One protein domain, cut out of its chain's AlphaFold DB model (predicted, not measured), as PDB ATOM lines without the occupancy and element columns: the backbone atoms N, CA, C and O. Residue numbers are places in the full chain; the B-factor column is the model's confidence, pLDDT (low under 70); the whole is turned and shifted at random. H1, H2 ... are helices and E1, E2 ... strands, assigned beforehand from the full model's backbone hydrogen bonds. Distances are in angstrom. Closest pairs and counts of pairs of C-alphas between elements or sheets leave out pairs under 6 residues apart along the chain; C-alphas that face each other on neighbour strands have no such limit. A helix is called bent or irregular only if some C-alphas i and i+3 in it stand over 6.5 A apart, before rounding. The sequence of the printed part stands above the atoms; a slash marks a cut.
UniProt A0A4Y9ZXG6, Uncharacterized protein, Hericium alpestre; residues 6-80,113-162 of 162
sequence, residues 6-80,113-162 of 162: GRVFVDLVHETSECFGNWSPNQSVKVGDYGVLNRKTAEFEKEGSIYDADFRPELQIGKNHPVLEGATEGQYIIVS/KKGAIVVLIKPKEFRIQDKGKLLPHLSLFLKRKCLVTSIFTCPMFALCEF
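What this domain is: This is residues 6 to 80 and 113 to 162 of the 162 residues of an uncharacterized protein of Hericium alpestre (UniProt A0A4Y9ZXG6). Picture a loose U: the sheet E3 E6 E7 is its floor, the sheet E4 E5 E8 stands at one end as a wall with H1 across its inner face, and the hairpin E1 E2 rises at the other end. Floor and wall are one three-stranded ribbon folded sharply, since E3 runs on into E4 and E5 into E6, while H2 and H3 lie at the floor's end away from the wall. The printed part has 125 residues with three named helices and eight named strands, in the order H1 E1 E2 H2 E3 E4 E5 E6 H3 E7 E8; the class is mixed, helices and strands, and the sheets are antiparallel. The whole is compact, with a radius of gyration of the C-alphas of 15.4 A, and only just elongated, spanning 50 by 33 by 25 A.

How they stand to each other: Start at H1, residues 6 to 17, which is on the sheet of E4, residues 75 to 79, E5, residues 116 to 121, and E8, residues 156 to 161, in that order; helix and sheet make two layers, the helix on one face. Its height over the sheet is 8.2 A, and it runs across the strands, at 71 degrees to E4 on the local plane. The closest C-alphas of H1 and E5 are those of Phe 9 and Ala 116, 6.0 A apart. Look next at the hairpin of E1, residues 33 to 37, and E2, residues 44 to 49, where N 45 and O 36 are 2.8 A apart; residues 34 to 35 also pair with residues 146 to 147, antiparallel. H2, residues 61 to 64, comes before E3, residues 67 to 72, which runs on into E4 at 94 degrees. In the wall, N 120 and O 76 are 2.8 A apart, and N 117 and O 160 are 3.0 A apart. E5 runs on into E6, residues 124 to 128, at 97 degrees; E6 is the inner strand between E3 and E7, residues 150 to 153, with N 68 and O 127 at 2.8 A and N 126 and O 151 at 2.8 A. H3, residues 131 to 139, is only just not on this sheet, with 4 pairs of C-alphas within 10 A, as is H2, also with 4. H1 has 7 of 8 O i to N i+4 pairs within hydrogen-bond range and H3 3 of 5; H2 is too short for such a pair.

Where its parts are: Find C-alpha 6 at (-42.097, 42.842, -25.527); from there H1 runs 16.4 A to C-alpha 17. E3 covers 15.2 A, E5 16.5 A and H3 11.6 A; H3 is only just irregular, with C-alphas 133 and 136 6.55 A apart. E8 runs 17.1 A to C-alpha 161 at (-49.393, 41.860, -31.188).

The domain as a whole: The C-alphas farthest apart are those of Glu 58 and Lys 113, 51.5 A. Residues 81 to 112 are not printed, and C-alphas 80 and 113 are 11.7 A apart across the cut. The links H1 to E1 and E2 to H2 are long. Mean pLDDT of the printed part is 80.3, with 30 residues under 70, among them residues 72 to 80 and 155 to 162.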
ATOM      1  N   GLY A   6     -42.396  44.154 -26.113       68.56
ATOM      2  CA  GLY A   6     -42.097  42.842 -25.527       68.56
ATOM      3  C   GLY A   6     -42.724  42.641 -24.141       68.56
ATOM      4  O   GLY A   6     -43.245  41.569 -23.834       68.56
ATOM      5  N   ARG A   7     -42.765  43.687 -23.307       73.38
ATOM      6  CA  ARG A   7     -43.388  43.615 -21.975       73.38
ATOM      7  C   ARG A   7     -44.905  43.464 -22.054       73.38
ATOM      8  O   ARG A   7     -45.476  42.697 -21.285       73.38
ATOM      9  N   VAL A   8     -45.551  44.186 -22.970       73.38
ATOM     10  CA  VAL A   8     -47.007  44.098 -23.174       73.38
ATOM     11  C   VAL A   8     -47.394  42.698 -23.632       73.38
ATOM     12  O   VAL A   8     -48.336  42.122 -23.089       73.38
ATOM     13  N   PHE A   9     -46.635  42.125 -24.564       71.44
ATOM     14  CA  PHE A   9     -46.828  40.751 -25.005       71.44
ATOM     15  C   PHE A   9     -46.729  39.742 -23.848       71.44
ATOM     16  O   PHE A   9     -47.636  38.926 -23.664       71.44
ATOM     17  N   VAL A  10     -45.659  39.803 -23.044       73.00
ATOM     18  CA  VAL A  10     -45.448  38.855 -21.935       73.00
ATOM     19  C   VAL A  10     -46.562  38.952 -20.894       73.00
ATOM     20  O   VAL A  10     -47.063  37.916 -20.456       73.00
ATOM     21  N   ASP A  11     -46.986  40.169 -20.545       76.56
ATOM     22  CA  ASP A  11     -48.079  40.393 -19.596       76.56
ATOM     23  C   ASP A  11     -49.400  39.792 -20.126       76.56
ATOM     24  O   ASP A  11     -50.064  39.037 -19.415       76.56
ATOM     25  N   LEU A  12     -49.747  40.029 -21.399       74.69
ATOM     26  CA  LEU A  12     -50.975  39.502 -22.022       74.69
ATOM     27  C   LEU A  12     -50.996  37.967 -22.117       74.69
ATOM     28  O   LEU A  12     -52.043  37.337 -21.924       74.69
ATOM     29  N   VAL A  13     -49.847  37.353 -22.412       74.62
ATOM     30  CA  VAL A  13     -49.695  35.891 -22.427       74.62
ATOM     31  C   VAL A  13     -49.817  35.323 -21.015       74.62
ATOM     32  O   VAL A  13     -50.543  34.343 -20.819       74.62
ATOM     33  N   HIS A  14     -49.170  35.952 -20.031       75.00
ATOM     34  CA  HIS A  14     -49.188  35.497 -18.645       75.00
ATOM     35  C   HIS A  14     -50.579  35.571 -18.020       75.00
ATOM     36  O   HIS A  14     -51.024  34.596 -17.419       75.00
ATOM     37  N   GLU A  15     -51.307  36.669 -18.239       73.69
ATOM     38  CA  GLU A  15     -52.692  36.824 -17.776       73.69
ATOM     39  C   GLU A  15     -53.632  35.722 -18.287       73.69
ATOM     40  O   GLU A  15     -54.645  35.429 -17.651       73.69
ATOM     41  N   THR A  16     -53.319  35.125 -19.439       65.94
ATOM     42  CA  THR A  16     -54.202  34.166 -20.115       65.94
ATOM     43  C   THR A  16     -53.788  32.711 -19.885       65.94
ATOM     44  O   THR A  16     -54.644  31.837 -19.815       65.94
ATOM     45  N   SER A  17     -52.486  32.439 -19.794       65.38
ATOM     46  CA  SER A  17     -51.932  31.075 -19.787       65.38
ATOM     47  C   SER A  17     -51.226  30.685 -18.491       65.38
ATOM     48  O   SER A  17     -50.753  29.556 -18.380       65.38
ATOM     49  N   GLU A  18     -51.062  31.627 -17.555       68.75
ATOM     50  CA  GLU A  18     -50.167  31.519 -16.391       68.75
ATOM     51  C   GLU A  18     -48.687  31.257 -16.755       68.75
ATOM     52  O   GLU A  18     -47.827  31.158 -15.878       68.75
ATOM     53  N   CYS A  19     -48.352  31.219 -18.050       70.75
ATOM     54  CA  CYS A  19     -47.006  31.036 -18.576       70.75
ATOM     55  C   CYS A  19     -46.409  32.384 -18.980       70.75
ATOM     56  O   CYS A  19     -47.105  33.264 -19.476       70.75
ATOM     57  N   PHE A  20     -45.100  32.551 -18.810       72.06
ATOM     58  CA  PHE A  20     -44.396  33.709 -19.355       72.06
ATOM     59  C   PHE A  20     -43.971  33.402 -20.792       72.06
ATOM     60  O   PHE A  20     -43.293  32.403 -21.038       72.06
ATOM     61  N   GLY A  21     -44.382  34.242 -21.743       67.12
ATOM     62  CA  GLY A  21     -43.891  34.147 -23.116       67.12
ATOM     63  C   GLY A  21     -42.411  34.523 -23.175       67.12
ATOM     64  O   GLY A  21     -42.017  35.542 -22.620       67.12
ATOM     65  N   ASN A  22     -41.577  33.726 -23.844       70.31
ATOM     66  CA  ASN A  22     -40.217  34.159 -24.157       70.31
ATOM     67  C   ASN A  22     -40.237  34.948 -25.473       70.31
ATOM     68  O   ASN A  22     -40.439  34.360 -26.535       70.31
ATOM     69  N   TRP A  23     -40.044  36.264 -25.396       63.81
ATOM     70  CA  TRP A  23     -39.980  37.150 -26.564       63.81
ATOM     71  C   TRP A  23     -38.571  37.224 -27.186       63.81
ATOM     72  O   TRP A  23     -38.417  37.663 -28.325       63.81
ATOM     73  N   SER A  24     -37.542  36.743 -26.474       65.88
ATOM     74  CA  SER A  24     -36.132  36.820 -26.875       65.88
ATOM     75  C   SER A  24     -35.618  35.445 -27.346       65.88
ATOM     76  O   SER A  24     -35.161  34.636 -26.533       65.88
ATOM     77  N   PRO A  25     -35.626  35.148 -28.666       60.66
ATOM     78  CA  PRO A  25     -35.279  33.822 -29.198       60.66
ATOM     79  C   PRO A  25     -33.814  33.425 -28.963       60.66
ATOM     80  O   PRO A  25     -33.483  32.241 -28.973       60.66
ATOM     81  N   ASN A  26     -32.936  34.400 -28.712       62.59
ATOM     82  CA  ASN A  26     -31.524  34.156 -28.408       62.59
ATOM     83  C   ASN A  26     -31.299  33.656 -26.974       62.59
ATOM     84  O   ASN A  26     -30.208  33.182 -26.653       62.59
ATOM     85  N   GLN A  27     -32.304  33.756 -26.100       67.81
ATOM     86  CA  GLN A  27     -32.177  33.340 -24.715       67.81
ATOM     87  C   GLN A  27     -32.675  31.902 -24.539       67.81
ATOM     88  O   GLN A  27     -33.873  31.620 -24.542       67.81
ATOM     89  N   SER A  28     -31.730  30.972 -24.377       77.50
ATOM     90  CA  SER A  28     -32.029  29.573 -24.061       77.50
ATOM     91  C   SER A  28     -32.443  29.451 -22.595       77.50
ATOM     92  O   SER A  28     -31.598  29.443 -21.702       77.50
ATOM     93  N   VAL A  29     -33.749  29.342 -22.360       86.62
ATOM     94  CA  VAL A  29     -34.327  28.989 -21.058       86.62
ATOM     95  C   VAL A  29     -34.579  27.483 -21.022       86.62
ATOM     96  O   VAL A  29     -35.067  26.909 -21.998       86.62
ATOM     97  N   LYS A  30     -34.238  26.824 -19.913       91.12
ATOM     98  CA  LYS A  30     -34.440  25.382 -19.711       91.12
ATOM     99  C   LYS A  30     -35.210  25.102 -18.427       91.12
ATOM    100  O   LYS A  30     -35.195  25.884 -17.480       91.12
ATOM    101  N   VAL A  31     -35.856  23.938 -18.381       92.62
ATOM    102  CA  VAL A  31     -36.478  23.430 -17.153       92.62
ATOM    103  C   VAL A  31     -35.427  23.322 -16.052       92.62
ATOM    104  O   VAL A  31     -34.347  22.775 -16.263       92.62
ATOM    105  N   GLY A  32     -35.763  23.839 -14.875       93.25
ATOM    106  CA  GLY A  32     -34.885  23.885 -13.713       93.25
ATOM    107  C   GLY A  32     -33.993  25.121 -13.632       93.25
ATOM    108  O   GLY A  32     -33.372  25.327 -12.592       93.25
ATOM    109  N   ASP A  33     -33.948  25.966 -14.664       94.75
ATOM    110  CA  ASP A  33     -33.274  27.258 -14.557       94.75
ATOM    111  C   ASP A  33     -33.961  28.123 -13.494       94.75
ATOM    112  O   ASP A  33     -35.192  28.194 -13.422       94.75
ATOM    113  N   TYR A  34     -33.165  28.792 -12.665       94.38
ATOM    114  CA  TYR A  34     -33.646  29.767 -11.697       94.38
ATOM    115  C   TYR A  34     -32.961  31.116 -11.892       94.38
ATOM    116  O   TYR A  34     -31.849  31.210 -12.416       94.38
ATOM    117  N   GLY A  35     -33.648  32.177 -11.481       93.00
ATOM    118  CA  GLY A  35     -33.186  33.535 -11.723       93.00
ATOM    119  C   GLY A  35     -34.191  34.591 -11.296       93.00
ATOM    120  O   GLY A  35     -35.005  34.361 -10.397       93.00
ATOM    121  N   VAL A  36     -34.147  35.753 -11.941       91.25
ATOM    122  CA  VAL A  36     -35.031  36.886 -11.639       91.25
ATOM    123  C   VAL A  36     -35.759  37.322 -12.902       91.25
ATOM    124  O   VAL A  36     -35.160  37.459 -13.960       91.25
ATOM    125  N   LEU A  37     -37.063  37.566 -12.791       85.31
ATOM    126  CA  LEU A  37     -37.820  38.202 -13.862       85.31
ATOM    127  C   LEU A  37     -37.610  39.719 -13.800       85.31
ATOM    128  O   LEU A  37     -38.016  40.374 -12.828       85.31
ATOM    129  N   ASN A  38     -36.990  40.289 -14.831       84.56
ATOM    130  CA  ASN A  38     -36.795  41.723 -14.932       84.56
ATOM    131  C   ASN A  38     -38.143  42.408 -15.172       84.56
ATOM    132  O   ASN A  38     -38.743  42.315 -16.236       84.56
ATOM    133  N   ARG A  39     -38.632  43.152 -14.176       79.69
ATOM    134  CA  ARG A  39     -39.960  43.790 -14.241       79.69
ATOM    135  C   ARG A  39     -40.084  44.878 -15.312       79.69
ATOM    136  O   ARG A  39     -41.205  45.292 -15.605       79.69
ATOM    137  N   LYS A  40     -38.964  45.386 -15.836       78.50
ATOM    138  CA  LYS A  40     -38.948  46.439 -16.859       78.50
ATOM    139  C   LYS A  40     -38.984  45.874 -18.274       78.50
ATOM    140  O   LYS A  40     -39.679  46.459 -19.093       78.50
ATOM    141  N   THR A  41     -38.267  44.783 -18.532       76.44
ATOM    142  CA  THR A  41     -38.160  44.165 -19.868       76.44
ATOM    143  C   THR A  41     -39.022  42.911 -20.018       76.44
ATOM    144  O   THR A  41     -39.220  42.437 -21.126       76.44
ATOM    145  N   ALA A  42     -39.546  42.378 -18.909       75.88
ATOM    146  CA  ALA A  42     -40.208  41.076 -18.826       75.88
ATOM    147  C   ALA A  42     -39.316  39.883 -19.232       75.88
ATOM    148  O   ALA A  42     -39.813  38.785 -19.468       75.88
ATOM    149  N   GLU A  43     -37.994  40.075 -19.252       82.94
ATOM    150  CA  GLU A  43     -37.028  39.021 -19.557       82.94
ATOM    151  C   GLU A  43     -36.630  38.240 -18.302       82.94
ATOM    152  O   GLU A  43     -36.512  38.786 -17.199       82.94
ATOM    153  N   PHE A  44     -36.411  36.938 -18.470       86.44
ATOM    154  CA  PHE A  44     -35.945  36.063 -17.403       86.44
ATOM    155  C   PHE A  44     -34.415  36.067 -17.345       86.44
ATOM    156  O   PHE A  44     -33.754  35.510 -18.211       86.44
ATOM    157  N   GLU A  45     -33.828  36.653 -16.308       90.19
ATOM    158  CA  GLU A  45     -32.380  36.690 -16.105       90.19
ATOM    159  C   GLU A  45     -31.932  35.437 -15.339       90.19
ATOM    160  O   GLU A  45     -32.098  35.341 -14.120       90.19
ATOM    161  N   LYS A  46     -31.392  34.450 -16.068       92.19
ATOM    162  CA  LYS A  46     -30.888  33.191 -15.502       92.19
ATOM    163  C   LYS A  46     -29.675  33.432 -14.597       92.19
ATOM    164  O   LYS A  46     -28.704  34.054 -15.015       92.19
ATOM    165  N   GLU A  47     -29.696  32.833 -13.410       93.62
ATOM    166  CA  GLU A  47     -28.571  32.822 -12.462       93.62
ATOM    167  C   GLU A  47     -27.909  31.445 -12.345       93.62
ATOM    168  O   GLU A  47     -26.713  31.353 -12.088       93.62
ATOM    169  N   GLY A  48     -28.670  30.371 -12.561       94.06
ATOM    170  CA  GLY A  48     -28.176  28.997 -12.513       94.06
ATOM    171  C   GLY A  48     -29.282  27.992 -12.815       94.06
ATOM    172  O   GLY A  48     -30.374  28.376 -13.244       94.06
ATOM    173  N   SER A  49     -29.011  26.709 -12.598       95.62
ATOM    174  CA  SER A  49     -29.994  25.633 -12.707       95.62
ATOM    175  C   SER A  49     -29.988  24.745 -11.471       95.62
ATOM    176  O   SER A  49     -28.945  24.461 -10.886       95.62
ATOM    177  N   ILE A  50     -31.163  24.244 -11.086       95.31
ATOM    178  CA  ILE A  50     -31.275  23.238 -10.022       95.31
ATOM    179  C   ILE A  50     -30.701  21.871 -10.433       95.31
ATOM    180  O   ILE A  50     -30.599  20.972  -9.604       95.31
ATOM    181  N   TYR A  51     -30.387  21.700 -11.718       95.00
ATOM    182  CA  TYR A  51     -29.763  20.498 -12.267       95.00
ATOM    183  C   TYR A  51     -28.247  20.644 -12.456       95.00
ATOM    184  O   TYR A  51     -27.610  19.694 -12.911       95.00
ATOM    185  N   ASP A  52     -27.663  21.799 -12.118       94.19
ATOM    186  CA  ASP A  52     -26.210  21.971 -12.138       94.19
ATOM    187  C   ASP A  52     -25.560  21.041 -11.100       94.19
ATOM    188  O   ASP A  52     -26.105  20.824 -10.018       94.19
ATOM    189  N   ALA A  53     -24.382  20.491 -11.415       90.38
ATOM    190  CA  ALA A  53     -23.728  19.475 -10.581       90.38
ATOM    191  C   ALA A  53     -23.436  19.967  -9.149       90.38
ATOM    192  O   ALA A  53     -23.531  19.203  -8.189       90.38
ATOM    193  N   ASP A  54     -23.133  21.258  -9.022       91.19
ATOM    194  CA  ASP A  54     -22.810  21.911  -7.753       91.19
ATOM    195  C   ASP A  54     -24.068  22.356  -6.987       91.19
ATOM    196  O   ASP A  54     -24.001  22.731  -5.811       91.19
ATOM    197  N   PHE A  55     -25.243  22.312  -7.625       90.44
ATOM    198  CA  PHE A  55     -26.492  22.700  -6.991       90.44
ATOM    199  C   PHE A  55     -26.995  21.577  -6.085       90.44
ATOM    200  O   PHE A  55     -27.726  20.679  -6.498       90.44
ATOM    201  N   ARG A  56     -26.630  21.670  -4.803       88.31
ATOM    202  CA  ARG A  56     -27.191  20.847  -3.715       88.31
ATOM    203  C   ARG A  56     -27.173  19.348  -4.047       88.31
ATOM    204  O   ARG A  56     -28.237  18.719  -4.129       88.31
ATOM    205  N   PRO A  57     -25.975  18.766  -4.232       90.12
ATOM    206  CA  PRO A  57     -25.814  17.372  -4.644       90.12
ATOM    207  C   PRO A  57     -26.517  16.379  -3.705       90.12
ATOM    208  O   PRO A  57     -26.936  15.305  -4.140       90.12
ATOM    209  N   GLU A  58     -26.722  16.738  -2.436       90.06
ATOM    210  CA  GLU A  58     -27.439  15.921  -1.458       90.06
ATOM    211  C   GLU A  58     -28.918  15.679  -1.804       90.06
ATOM    212  O   GLU A  58     -29.482  14.672  -1.383       90.06
ATOM    213  N   LEU A  59     -29.551  16.563  -2.587       87.19
ATOM    214  CA  LEU A  59     -30.949  16.410  -3.006       87.19
ATOM    215  C   LEU A  59     -31.106  15.435  -4.182       87.19
ATOM    216  O   LEU A  59     -32.219  14.974  -4.448       87.19
ATOM    217  N   GLN A  60     -30.009  15.130  -4.888       91.19
ATOM    218  CA  GLN A  60     -29.977  14.262  -6.072       91.19
ATOM    219  C   GLN A  60     -31.107  14.588  -7.070       91.19
ATOM    220  O   GLN A  60     -31.791  13.691  -7.569       91.19
ATOM    221  N   ILE A  61     -31.326  15.882  -7.346       91.75
ATOM    222  CA  ILE A  61     -32.501  16.389  -8.081       91.75
ATOM    223  C   ILE A  61     -32.641  15.714  -9.447       91.75
ATOM    224  O   ILE A  61     -33.723  15.243  -9.778       91.75
ATOM    225  N   GLY A  62     -31.549  15.576 -10.205       91.00
ATOM    226  CA  GLY A  62     -31.576  14.913 -11.515       91.00
ATOM    227  C   GLY A  62     -32.064  13.460 -11.477       91.00
ATOM    228  O   GLY A  62     -32.677  13.001 -12.435       91.00
ATOM    229  N   LYS A  63     -31.837  12.746 -10.368       91.62
ATOM    230  CA  LYS A  63     -32.269  11.354 -10.186       91.62
ATOM    231  C   LYS A  63     -33.691  11.257  -9.636       91.62
ATOM    232  O   LYS A  63     -34.465  10.425 -10.094       91.62
ATOM    233  N   ASN A  64     -34.018  12.082  -8.643       92.06
ATOM    234  CA  ASN A  64     -35.287  12.004  -7.914       92.06
ATOM    235  C   ASN A  64     -36.426  12.761  -8.615       92.06
ATOM    236  O   ASN A  64     -37.592  12.414  -8.457       92.06
ATOM    237  N   HIS A  65     -36.079  13.796  -9.378       93.56
ATOM    238  CA  HIS A  65     -36.998  14.716 -10.042       93.56
ATOM    239  C   HIS A  65     -36.503  15.032 -11.464       93.56
ATOM    240  O   HIS A  65     -36.209  16.195 -11.768       93.56
ATOM    241  N   PRO A  66     -36.353  14.024 -12.343       94.25
ATOM    242  CA  PRO A  66     -35.872  14.254 -13.699       94.25
ATOM    243  C   PRO A  66     -36.837  15.149 -14.486       94.25
ATOM    244  O   PRO A  66     -38.012  15.313 -14.141       94.25
ATOM    245  N   VAL A  67     -36.333  15.738 -15.568       95.00
ATOM    246  CA  VAL A  67     -37.178  16.449 -16.529       95.00
ATOM    247  C   VAL A  67     -37.917  15.416 -17.371       95.00
ATOM    248  O   VAL A  67     -37.296  14.560 -17.998       95.00
ATOM    249  N   LEU A  68     -39.242  15.499 -17.381       91.81
ATOM    250  CA  LEU A  68     -40.098  14.693 -18.235       91.81
ATOM    251  C   LEU A  68     -40.397  15.431 -19.524       91.81
ATOM    252  O   LEU A  68     -40.723  16.619 -19.512       91.81
ATOM    253  N   GLU A  69     -40.347  14.679 -20.610       89.31
ATOM    254  CA  GLU A  69     -40.854  15.081 -21.907       89.31
ATOM    255  C   GLU A  69     -42.336  14.700 -21.991       89.31
ATOM    256  O   GLU A  69     -42.710  13.535 -21.829       89.31
ATOM    257  N   GLY A  70     -43.191  15.702 -22.173       79.50
ATOM    258  CA  GLY A  70     -44.613  15.526 -22.423       79.50
ATOM    259  C   GLY A  70     -44.880  15.029 -23.842       79.50
ATOM    260  O   GLY A  70     -44.021  15.087 -24.725       79.50
ATOM    261  N   ALA A  71     -46.101  14.551 -24.073       72.81
ATOM    262  CA  ALA A  71     -46.539  14.234 -25.424       72.81
ATOM    263  C   ALA A  71     -46.554  15.506 -26.285       72.81
ATOM    264  O   ALA A  71     -46.829  16.601 -25.797       72.81
ATOM    265  N   THR A  72     -46.277  15.350 -27.576       67.19
ATOM    266  CA  THR A  72     -46.486  16.428 -28.542       67.19
ATOM    267  C   THR A  72     -47.984  16.695 -28.643       67.19
ATOM    268  O   THR A  72     -48.732  15.836 -29.119       67.19
ATOM    269  N   GLU A  73     -48.430  17.867 -28.206       61.97
ATOM    270  CA  GLU A  73     -49.821  18.278 -28.397       61.97
ATOM    271  C   GLU A  73     -50.036  18.691 -29.854       61.97
ATOM    272  O   GLU A  73     -49.104  19.132 -30.512       61.97
ATOM    273  N   GLY A  74     -51.245  18.546 -30.405       58.91
ATOM    274  CA  GLY A  74     -51.498  18.910 -31.805       58.91
ATOM    275  C   GLY A  74     -51.244  20.399 -32.075       58.91
ATOM    276  O   GLY A  74     -50.466  20.758 -32.963       58.91
ATOM    277  N   GLN A  75     -51.890  21.264 -31.294       61.31
ATOM    278  CA  GLN A  75     -51.791  22.721 -31.361       61.31
ATOM    279  C   GLN A  75     -52.069  23.299 -29.969       61.31
ATOM    280  O   GLN A  75     -52.952  22.801 -29.275       61.31
ATOM    281  N   TYR A  76     -51.358  24.362 -29.590       63.62
ATOM    282  CA  TYR A  76     -51.605  25.115 -28.358       63.62
ATOM    283  C   TYR A  76     -51.746  26.594 -28.703       63.62
ATOM    284  O   TYR A  76     -50.849  27.187 -29.305       63.62
ATOM    285  N   ILE A  77     -52.896  27.180 -28.373       62.25
ATOM    286  CA  ILE A  77     -53.250  28.541 -28.777       62.25
ATOM    287  C   ILE A  77     -53.590  29.349 -27.536       62.25
ATOM    288  O   ILE A  77     -54.487  28.987 -26.778       62.25
ATOM    289  N   ILE A  78     -52.909  30.476 -27.372       62.16
ATOM    290  CA  ILE A  78     -53.188  31.455 -26.326       62.16
ATOM    291  C   ILE A  78     -53.762  32.690 -27.014       62.16
ATOM    292  O   ILE A  78     -53.112  33.287 -27.875       62.16
ATOM    293  N   VAL A  79     -54.983  33.071 -26.644       58.28
ATOM    294  CA  VAL A  79     -55.658  34.272 -27.151       58.28
ATOM    295  C   VAL A  79     -55.980  35.170 -25.969       58.28
ATOM    296  O   VAL A  79     -56.818  34.825 -25.139       58.28
ATOM    297  N   SER A  80     -55.303  36.313 -25.879       62.84
ATOM    298  CA  SER A  80     -55.558  37.280 -24.805       62.84
ATOM    299  C   SER A  80     -56.945  37.926 -24.919       62.84
ATOM    300  O   SER A  80     -57.549  37.950 -25.990       62.84
ATOM    301  N   LYS A 113     -58.278  47.417 -27.805       65.62
ATOM    302  CA  LYS A 113     -57.190  48.330 -28.219       65.62
ATOM    303  C   LYS A 113     -55.798  47.698 -28.163       65.62
ATOM    304  O   LYS A 113     -54.869  48.312 -28.667       65.62
ATOM    305  N   LYS A 114     -55.663  46.574 -27.451       67.75
ATOM    306  CA  LYS A 114     -54.431  45.796 -27.316       67.75
ATOM    307  C   LYS A 114     -54.747  44.311 -27.260       67.75
ATOM    308  O   LYS A 114     -55.712  43.942 -26.583       67.75
ATOM    309  N   GLY A 115     -53.944  43.478 -27.910       68.50
ATOM    310  CA  GLY A 115     -54.116  42.028 -27.860       68.50
ATOM    311  C   GLY A 115     -52.894  41.256 -28.341       68.50
ATOM    312  O   GLY A 115     -52.192  41.684 -29.246       68.50
ATOM    313  N   ALA A 116     -52.673  40.092 -27.740       70.25
ATOM    314  CA  ALA A 116     -51.677  39.109 -28.138       70.25
ATOM    315  C   ALA A 116     -52.345  37.785 -28.535       70.25
ATOM    316  O   ALA A 116     -53.300  37.330 -27.884       70.25
ATOM    317  N   ILE A 117     -51.819  37.171 -29.593       71.31
ATOM    318  CA  ILE A 117     -52.136  35.808 -30.022       71.31
ATOM    319  C   ILE A 117     -50.825  35.035 -30.137       71.31
ATOM    320  O   ILE A 117     -49.902  35.470 -30.826       71.31
ATOM    321  N   VAL A 118     -50.773  33.874 -29.485       73.56
ATOM    322  CA  VAL A 118     -49.673  32.913 -29.603       73.56
ATOM    323  C   VAL A 118     -50.236  31.618 -30.151       73.56
ATOM    324  O   VAL A 118     -51.131  31.025 -29.551       73.56
ATOM    325  N   VAL A 119     -49.700  31.172 -31.281       73.38
ATOM    326  CA  VAL A 119     -50.014  29.863 -31.856       73.38
ATOM    327  C   VAL A 119     -48.749  29.024 -31.830       73.38
ATOM    328  O   VAL A 119     -47.762  29.378 -32.475       73.38
ATOM    329  N   LEU A 120     -48.784  27.914 -31.099       73.88
ATOM    330  CA  LEU A 120     -47.742  26.897 -31.094       73.88
ATOM    331  C   LEU A 120     -48.253  25.653 -31.825       73.88
ATOM    332  O   LEU A 120     -49.326  25.128 -31.522       73.88
ATOM    333  N   ILE A 121     -47.478  25.172 -32.791       70.94
ATOM    334  CA  ILE A 121     -47.837  24.046 -33.652       70.94
ATOM    335  C   ILE A 121     -46.978  22.853 -33.279       70.94
ATOM    336  O   ILE A 121     -45.758  22.893 -33.431       70.94
ATOM    337  N   LYS A 122     -47.617  21.762 -32.856       74.44
ATOM    338  CA  LYS A 122     -46.904  20.598 -32.328       74.44
ATOM    339  C   LYS A 122     -45.957  20.953 -31.170       74.44
ATOM    340  O   LYS A 122     -44.798  20.524 -31.202       74.44
ATOM    341  N   PRO A 123     -46.389  21.762 -30.178       81.44
ATOM    342  CA  PRO A 123     -45.530  22.071 -29.054       81.44
ATOM    343  C   PRO A 123     -45.256  20.812 -28.245       81.44
ATOM    344  O   PRO A 123     -46.078  19.897 -28.142       81.44
ATOM    345  N   LYS A 124     -44.080  20.801 -27.641       84.38
ATOM    346  CA  LYS A 124     -43.633  19.753 -26.745       84.38
ATOM    347  C   LYS A 124     -43.295  20.375 -25.402       84.38
ATOM    348  O   LYS A 124     -42.415  21.237 -25.321       84.38
ATOM    349  N   GLU A 125     -44.020  19.952 -24.375       88.31
ATOM    350  CA  GLU A 125     -43.769  20.373 -23.001       88.31
ATOM    351  C   GLU A 125     -42.593  19.585 -22.415       88.31
ATOM    352  O   GLU A 125     -42.515  18.366 -22.553       88.31
ATOM    353  N   PHE A 126     -41.710  20.269 -21.700       90.31
ATOM    354  CA  PHE A 126     -40.772  19.658 -20.769       90.31
ATOM    355  C   PHE A 126     -41.098  20.158 -19.367       90.31
ATOM    356  O   PHE A 126     -41.304  21.357 -19.189       90.31
ATOM    357  N   ARG A 127     -41.129  19.279 -18.360       91.94
ATOM    358  CA  ARG A 127     -41.507  19.654 -16.984       91.94
ATOM    359  C   ARG A 127     -40.777  18.853 -15.916       91.94
ATOM    360  O   ARG A 127     -40.410  17.706 -16.136       91.94
ATOM    361  N   ILE A 128     -40.617  19.435 -14.732       92.50
ATOM    362  CA  ILE A 128     -40.026  18.743 -13.575       92.50
ATOM    363  C   ILE A 128     -40.971  17.631 -13.088       92.50
ATOM    364  O   ILE A 128     -42.135  17.899 -12.763       92.50
ATOM    365  N   GLN A 129     -40.468  16.397 -12.973       92.06
ATOM    366  CA  GLN A 129     -41.196  15.299 -12.336       92.06
ATOM    367  C   GLN A 129     -41.402  15.556 -10.840       92.06
ATOM    368  O   GLN A 129     -40.486  15.960 -10.126       92.06
ATOM    369  N   ASP A 130     -42.608  15.275 -10.342       89.19
ATOM    370  CA  ASP A 130     -42.941  15.373  -8.918       89.19
ATOM    371  C   ASP A 130     -42.616  16.743  -8.296       89.19
ATOM    372  O   ASP A 130     -42.258  16.842  -7.120       89.19
ATOM    373  N   LYS A 131     -42.791  17.828  -9.071       88.81
ATOM    374  CA  LYS A 131     -42.501  19.203  -8.629       88.81
ATOM    375  C   LYS A 131     -43.134  19.558  -7.279       88.81
ATOM    376  O   LYS A 131     -42.519  20.262  -6.491       88.81
ATOM    377  N   GLY A 132     -44.317  19.024  -6.963       87.81
ATOM    378  CA  GLY A 132     -44.988  19.255  -5.678       87.81
ATOM    379  C   GLY A 132     -44.194  18.772  -4.457       87.81
ATOM    380  O   GLY A 132     -44.298  19.379  -3.395       87.81
ATOM    381  N   LYS A 133     -43.363  17.732  -4.607       89.75
ATOM    382  CA  LYS A 133     -42.461  17.254  -3.549       89.75
ATOM    383  C   LYS A 133     -41.175  18.075  -3.491       89.75
ATOM    384  O   LYS A 133     -40.674  18.332  -2.407       89.75
ATOM    385  N   LEU A 134     -40.667  18.519  -4.641       90.62
ATOM    386  CA  LEU A 134     -39.407  19.258  -4.739       90.62
ATOM    387  C   LEU A 134     -39.528  20.731  -4.307       90.62
ATOM    388  O   LEU A 134     -38.659  21.245  -3.602       90.62
ATOM    389  N   LEU A 135     -40.597  21.420  -4.717       90.00
ATOM    390  CA  LEU A 135     -40.770  22.866  -4.516       90.00
ATOM    391  C   LEU A 135     -40.667  23.316  -3.046       90.00
ATOM    392  O   LEU A 135     -39.989  24.319  -2.801       90.00
ATOM    393  N   PRO A 136     -41.241  22.604  -2.053       90.31
ATOM    394  CA  PRO A 136     -41.063  22.954  -0.645       90.31
ATOM    395  C   PRO A 136     -39.590  22.993  -0.222       90.31
ATOM    396  O   PRO A 136     -39.181  23.933   0.460       90.31
ATOM    397  N   HIS A 137     -38.771  22.040  -0.682       89.12
ATOM    398  CA  HIS A 137     -37.339  22.004  -0.378       89.12
ATOM    399  C   HIS A 137     -36.578  23.148  -1.052       89.12
ATOM    400  O   HIS A 137     -35.687  23.736  -0.441       89.12
ATOM    401  N   LEU A 138     -36.947  23.508  -2.283       90.12
ATOM    402  CA  LEU A 138     -36.290  24.586  -3.028       90.12
ATOM    403  C   LEU A 138     -36.668  25.984  -2.536       90.12
ATOM    404  O   LEU A 138     -35.852  26.900  -2.640       90.12
ATOM    405  N   SER A 139     -37.865  26.159  -1.970       85.75
ATOM    406  CA  SER A 139     -38.382  27.462  -1.520       85.75
ATOM    407  C   SER A 139     -37.466  28.182  -0.517       85.75
ATOM    408  O   SER A 139     -37.401  29.413  -0.490       85.75
ATOM    409  N   LEU A 140     -36.708  27.419   0.277       85.56
ATOM    410  CA  LEU A 140     -35.749  27.944   1.248       85.56
ATOM    411  C   LEU A 140     -34.490  28.524   0.594       85.56
ATOM    412  O   LEU A 140     -33.880  29.428   1.167       85.56
ATOM    413  N   PHE A 141     -34.121  28.023  -0.585       87.25
ATOM    414  CA  PHE A 141     -32.870  28.344  -1.279       87.25
ATOM    415  C   PHE A 141     -33.084  29.324  -2.429       87.25
ATOM    416  O   PHE A 141     -32.281  30.227  -2.632       87.25
ATOM    417  N   LEU A 142     -34.215  29.215  -3.120       89.81
ATOM    418  CA  LEU A 142     -34.596  30.074  -4.239       89.81
ATOM    419  C   LEU A 142     -35.430  31.280  -3.778       89.81
ATOM    420  O   LEU A 142     -36.363  31.717  -4.455       89.81
ATOM    421  N   LYS A 143     -35.127  31.833  -2.597       86.94
ATOM    422  CA  LYS A 143     -35.891  32.957  -2.039       86.94
ATOM    423  C   LYS A 143     -35.852  34.150  -2.991       86.94
ATOM    424  O   LYS A 143     -34.782  34.656  -3.318       86.94
ATOM    425  N   ARG A 144     -37.042  34.640  -3.361       85.88
ATOM    426  CA  ARG A 144     -37.241  35.756  -4.307       85.88
ATOM    427  C   ARG A 144     -36.712  35.474  -5.721       85.88
ATOM    428  O   ARG A 144     -36.487  36.421  -6.470       85.88
ATOM    429  N   LYS A 145     -36.519  34.204  -6.077       90.94
ATOM    430  CA  LYS A 145     -36.154  33.769  -7.424       90.94
ATOM    431  C   LYS A 145     -37.347  33.105  -8.097       90.94
ATOM    432  O   LYS A 145     -38.200  32.511  -7.438       90.94
ATOM    433  N   CYS A 146     -37.388  33.209  -9.412       89.81
ATOM    434  CA  CYS A 146     -38.282  32.438 -10.258       89.81
ATOM    435  C   CYS A 146     -37.590  31.118 -10.612       89.81
ATOM    436  O   CYS A 146     -36.384  31.111 -10.849       89.81
ATOM    437  N   LEU A 147     -38.351  30.025 -10.650       92.25
ATOM    438  CA  LEU A 147     -37.892  28.711 -11.096       92.25
ATOM    439  C   LEU A 147     -38.711  28.294 -12.314       92.25
ATOM    440  O   LEU A 147     -39.942  28.301 -12.267       92.25
ATOM    441  N   VAL A 148     -38.033  27.873 -13.374       91.75
ATOM    442  CA  VAL A 148     -38.673  27.351 -14.580       91.75
ATOM    443  C   VAL A 148     -39.104  25.907 -14.326       91.75
ATOM    444  O   VAL A 148     -38.300  24.979 -14.394       91.75
ATOM    445  N   THR A 149     -40.380  25.695 -14.000       90.44
ATOM    446  CA  THR A 149     -40.902  24.346 -13.702       90.44
ATOM    447  C   THR A 149     -41.348  23.566 -14.932       90.44
ATOM    448  O   THR A 149     -41.415  22.335 -14.880       90.44
ATOM    449  N   SER A 150     -41.678  24.273 -16.008       89.00
ATOM    450  CA  SER A 150     -42.028  23.707 -17.307       89.00
ATOM    451  C   SER A 150     -41.703  24.692 -18.427       89.00
ATOM    452  O   SER A 150     -41.596  25.896 -18.190       89.00
ATOM    453  N   ILE A 151     -41.512  24.175 -19.638       88.19
ATOM    454  CA  ILE A 151     -41.317  24.965 -20.854       88.19
ATOM    455  C   ILE A 151     -41.988  24.265 -22.030       88.19
ATOM    456  O   ILE A 151     -41.920  23.043 -22.150       88.19
ATOM    457  N   PHE A 152     -42.590  25.043 -22.923       82.69
ATOM    458  CA  PHE A 152     -43.031  24.556 -24.222       82.69
ATOM    459  C   PHE A 152     -41.975  24.906 -25.261       82.69
ATOM    460  O   PHE A 152     -41.619  26.069 -25.440       82.69
ATOM    461  N   THR A 153     -41.475  23.891 -25.955       80.94
ATOM    462  CA  THR A 153     -40.643  24.080 -27.145       80.94
ATOM    463  C   THR A 153     -41.496  23.829 -28.372       80.94
ATOM    464  O   THR A 153     -42.354  22.945 -28.371       80.94
ATOM    465  N   CYS A 154     -41.294  24.622 -29.415       72.12
ATOM    466  CA  CYS A 154     -42.121  24.537 -30.601       72.12
ATOM    467  C   CYS A 154     -41.281  24.836 -31.846       72.12
ATOM    468  O   CYS A 154     -40.617  25.873 -31.877       72.12
ATOM    469  N   PRO A 155     -41.293  23.965 -32.871       66.12
ATOM    470  CA  PRO A 155     -40.534  24.199 -34.098       66.12
ATOM    471  C   PRO A 155     -41.154  25.292 -34.979       66.12
ATOM    472  O   PRO A 155     -40.458  25.873 -35.804       66.12
ATOM    473  N   MET A 156     -42.453  25.567 -34.824       64.50
ATOM    474  CA  MET A 156     -43.168  26.566 -35.616       64.50
ATOM    475  C   MET A 156     -44.147  27.332 -34.732       64.50
ATOM    476  O   MET A 156     -45.010  26.735 -34.086       64.50
ATOM    477  N   PHE A 157     -44.005  28.651 -34.695       65.56
ATOM    478  CA  PHE A 157     -44.843  29.522 -33.885       65.56
ATOM    479  C   PHE A 157     -45.226  30.782 -34.663       65.56
ATOM    480  O   PHE A 157     -44.508  31.199 -35.573       65.56
ATOM    481  N   ALA A 158     -46.352  31.384 -34.296       66.38
ATOM    482  CA  ALA A 158     -46.760  32.701 -34.773       66.38
ATOM    483  C   ALA A 158     -47.080  33.594 -33.572       66.38
ATOM    484  O   ALA A 158     -47.817  33.176 -32.673       66.38
ATOM    485  N   LEU A 159     -46.509  34.802 -33.571       65.88
ATOM    486  CA  LEU A 159     -46.755  35.844 -32.577       65.88
ATOM    487  C   LEU A 159     -47.387  37.036 -33.285       65.88
ATOM    488  O   LEU A 159     -46.792  37.580 -34.215       65.88
ATOM    489  N   CYS A 160     -48.572  37.438 -32.839       62.38
ATOM    490  CA  CYS A 160     -49.216  38.660 -33.308       62.38
ATOM    491  C   CYS A 160     -49.537  39.551 -32.106       62.38
ATOM    492  O   CYS A 160     -50.223  39.101 -31.185       62.38
ATOM    493  N   GLU A 161     -49.062  40.796 -32.140       60.88
ATOM    494  CA  GLU A 161     -49.393  41.860 -31.188       60.88
ATOM    495  C   GLU A 161     -50.117  42.990 -31.933       60.88
ATOM    496  O   GLU A 161     -49.757  43.317 -33.068       60.88
ATOM    497  N   PHE A 162     -51.155  43.547 -31.311       55.47
ATOM    498  CA  PHE A 162     -51.989  44.635 -31.833       55.47
ATOM    499  C   PHE A 162     -52.196  45.706 -30.771       55.47
ATOM    500  O   PHE A 162     -52.269  45.320 -29.578       55.47
TER     501      PHE A 162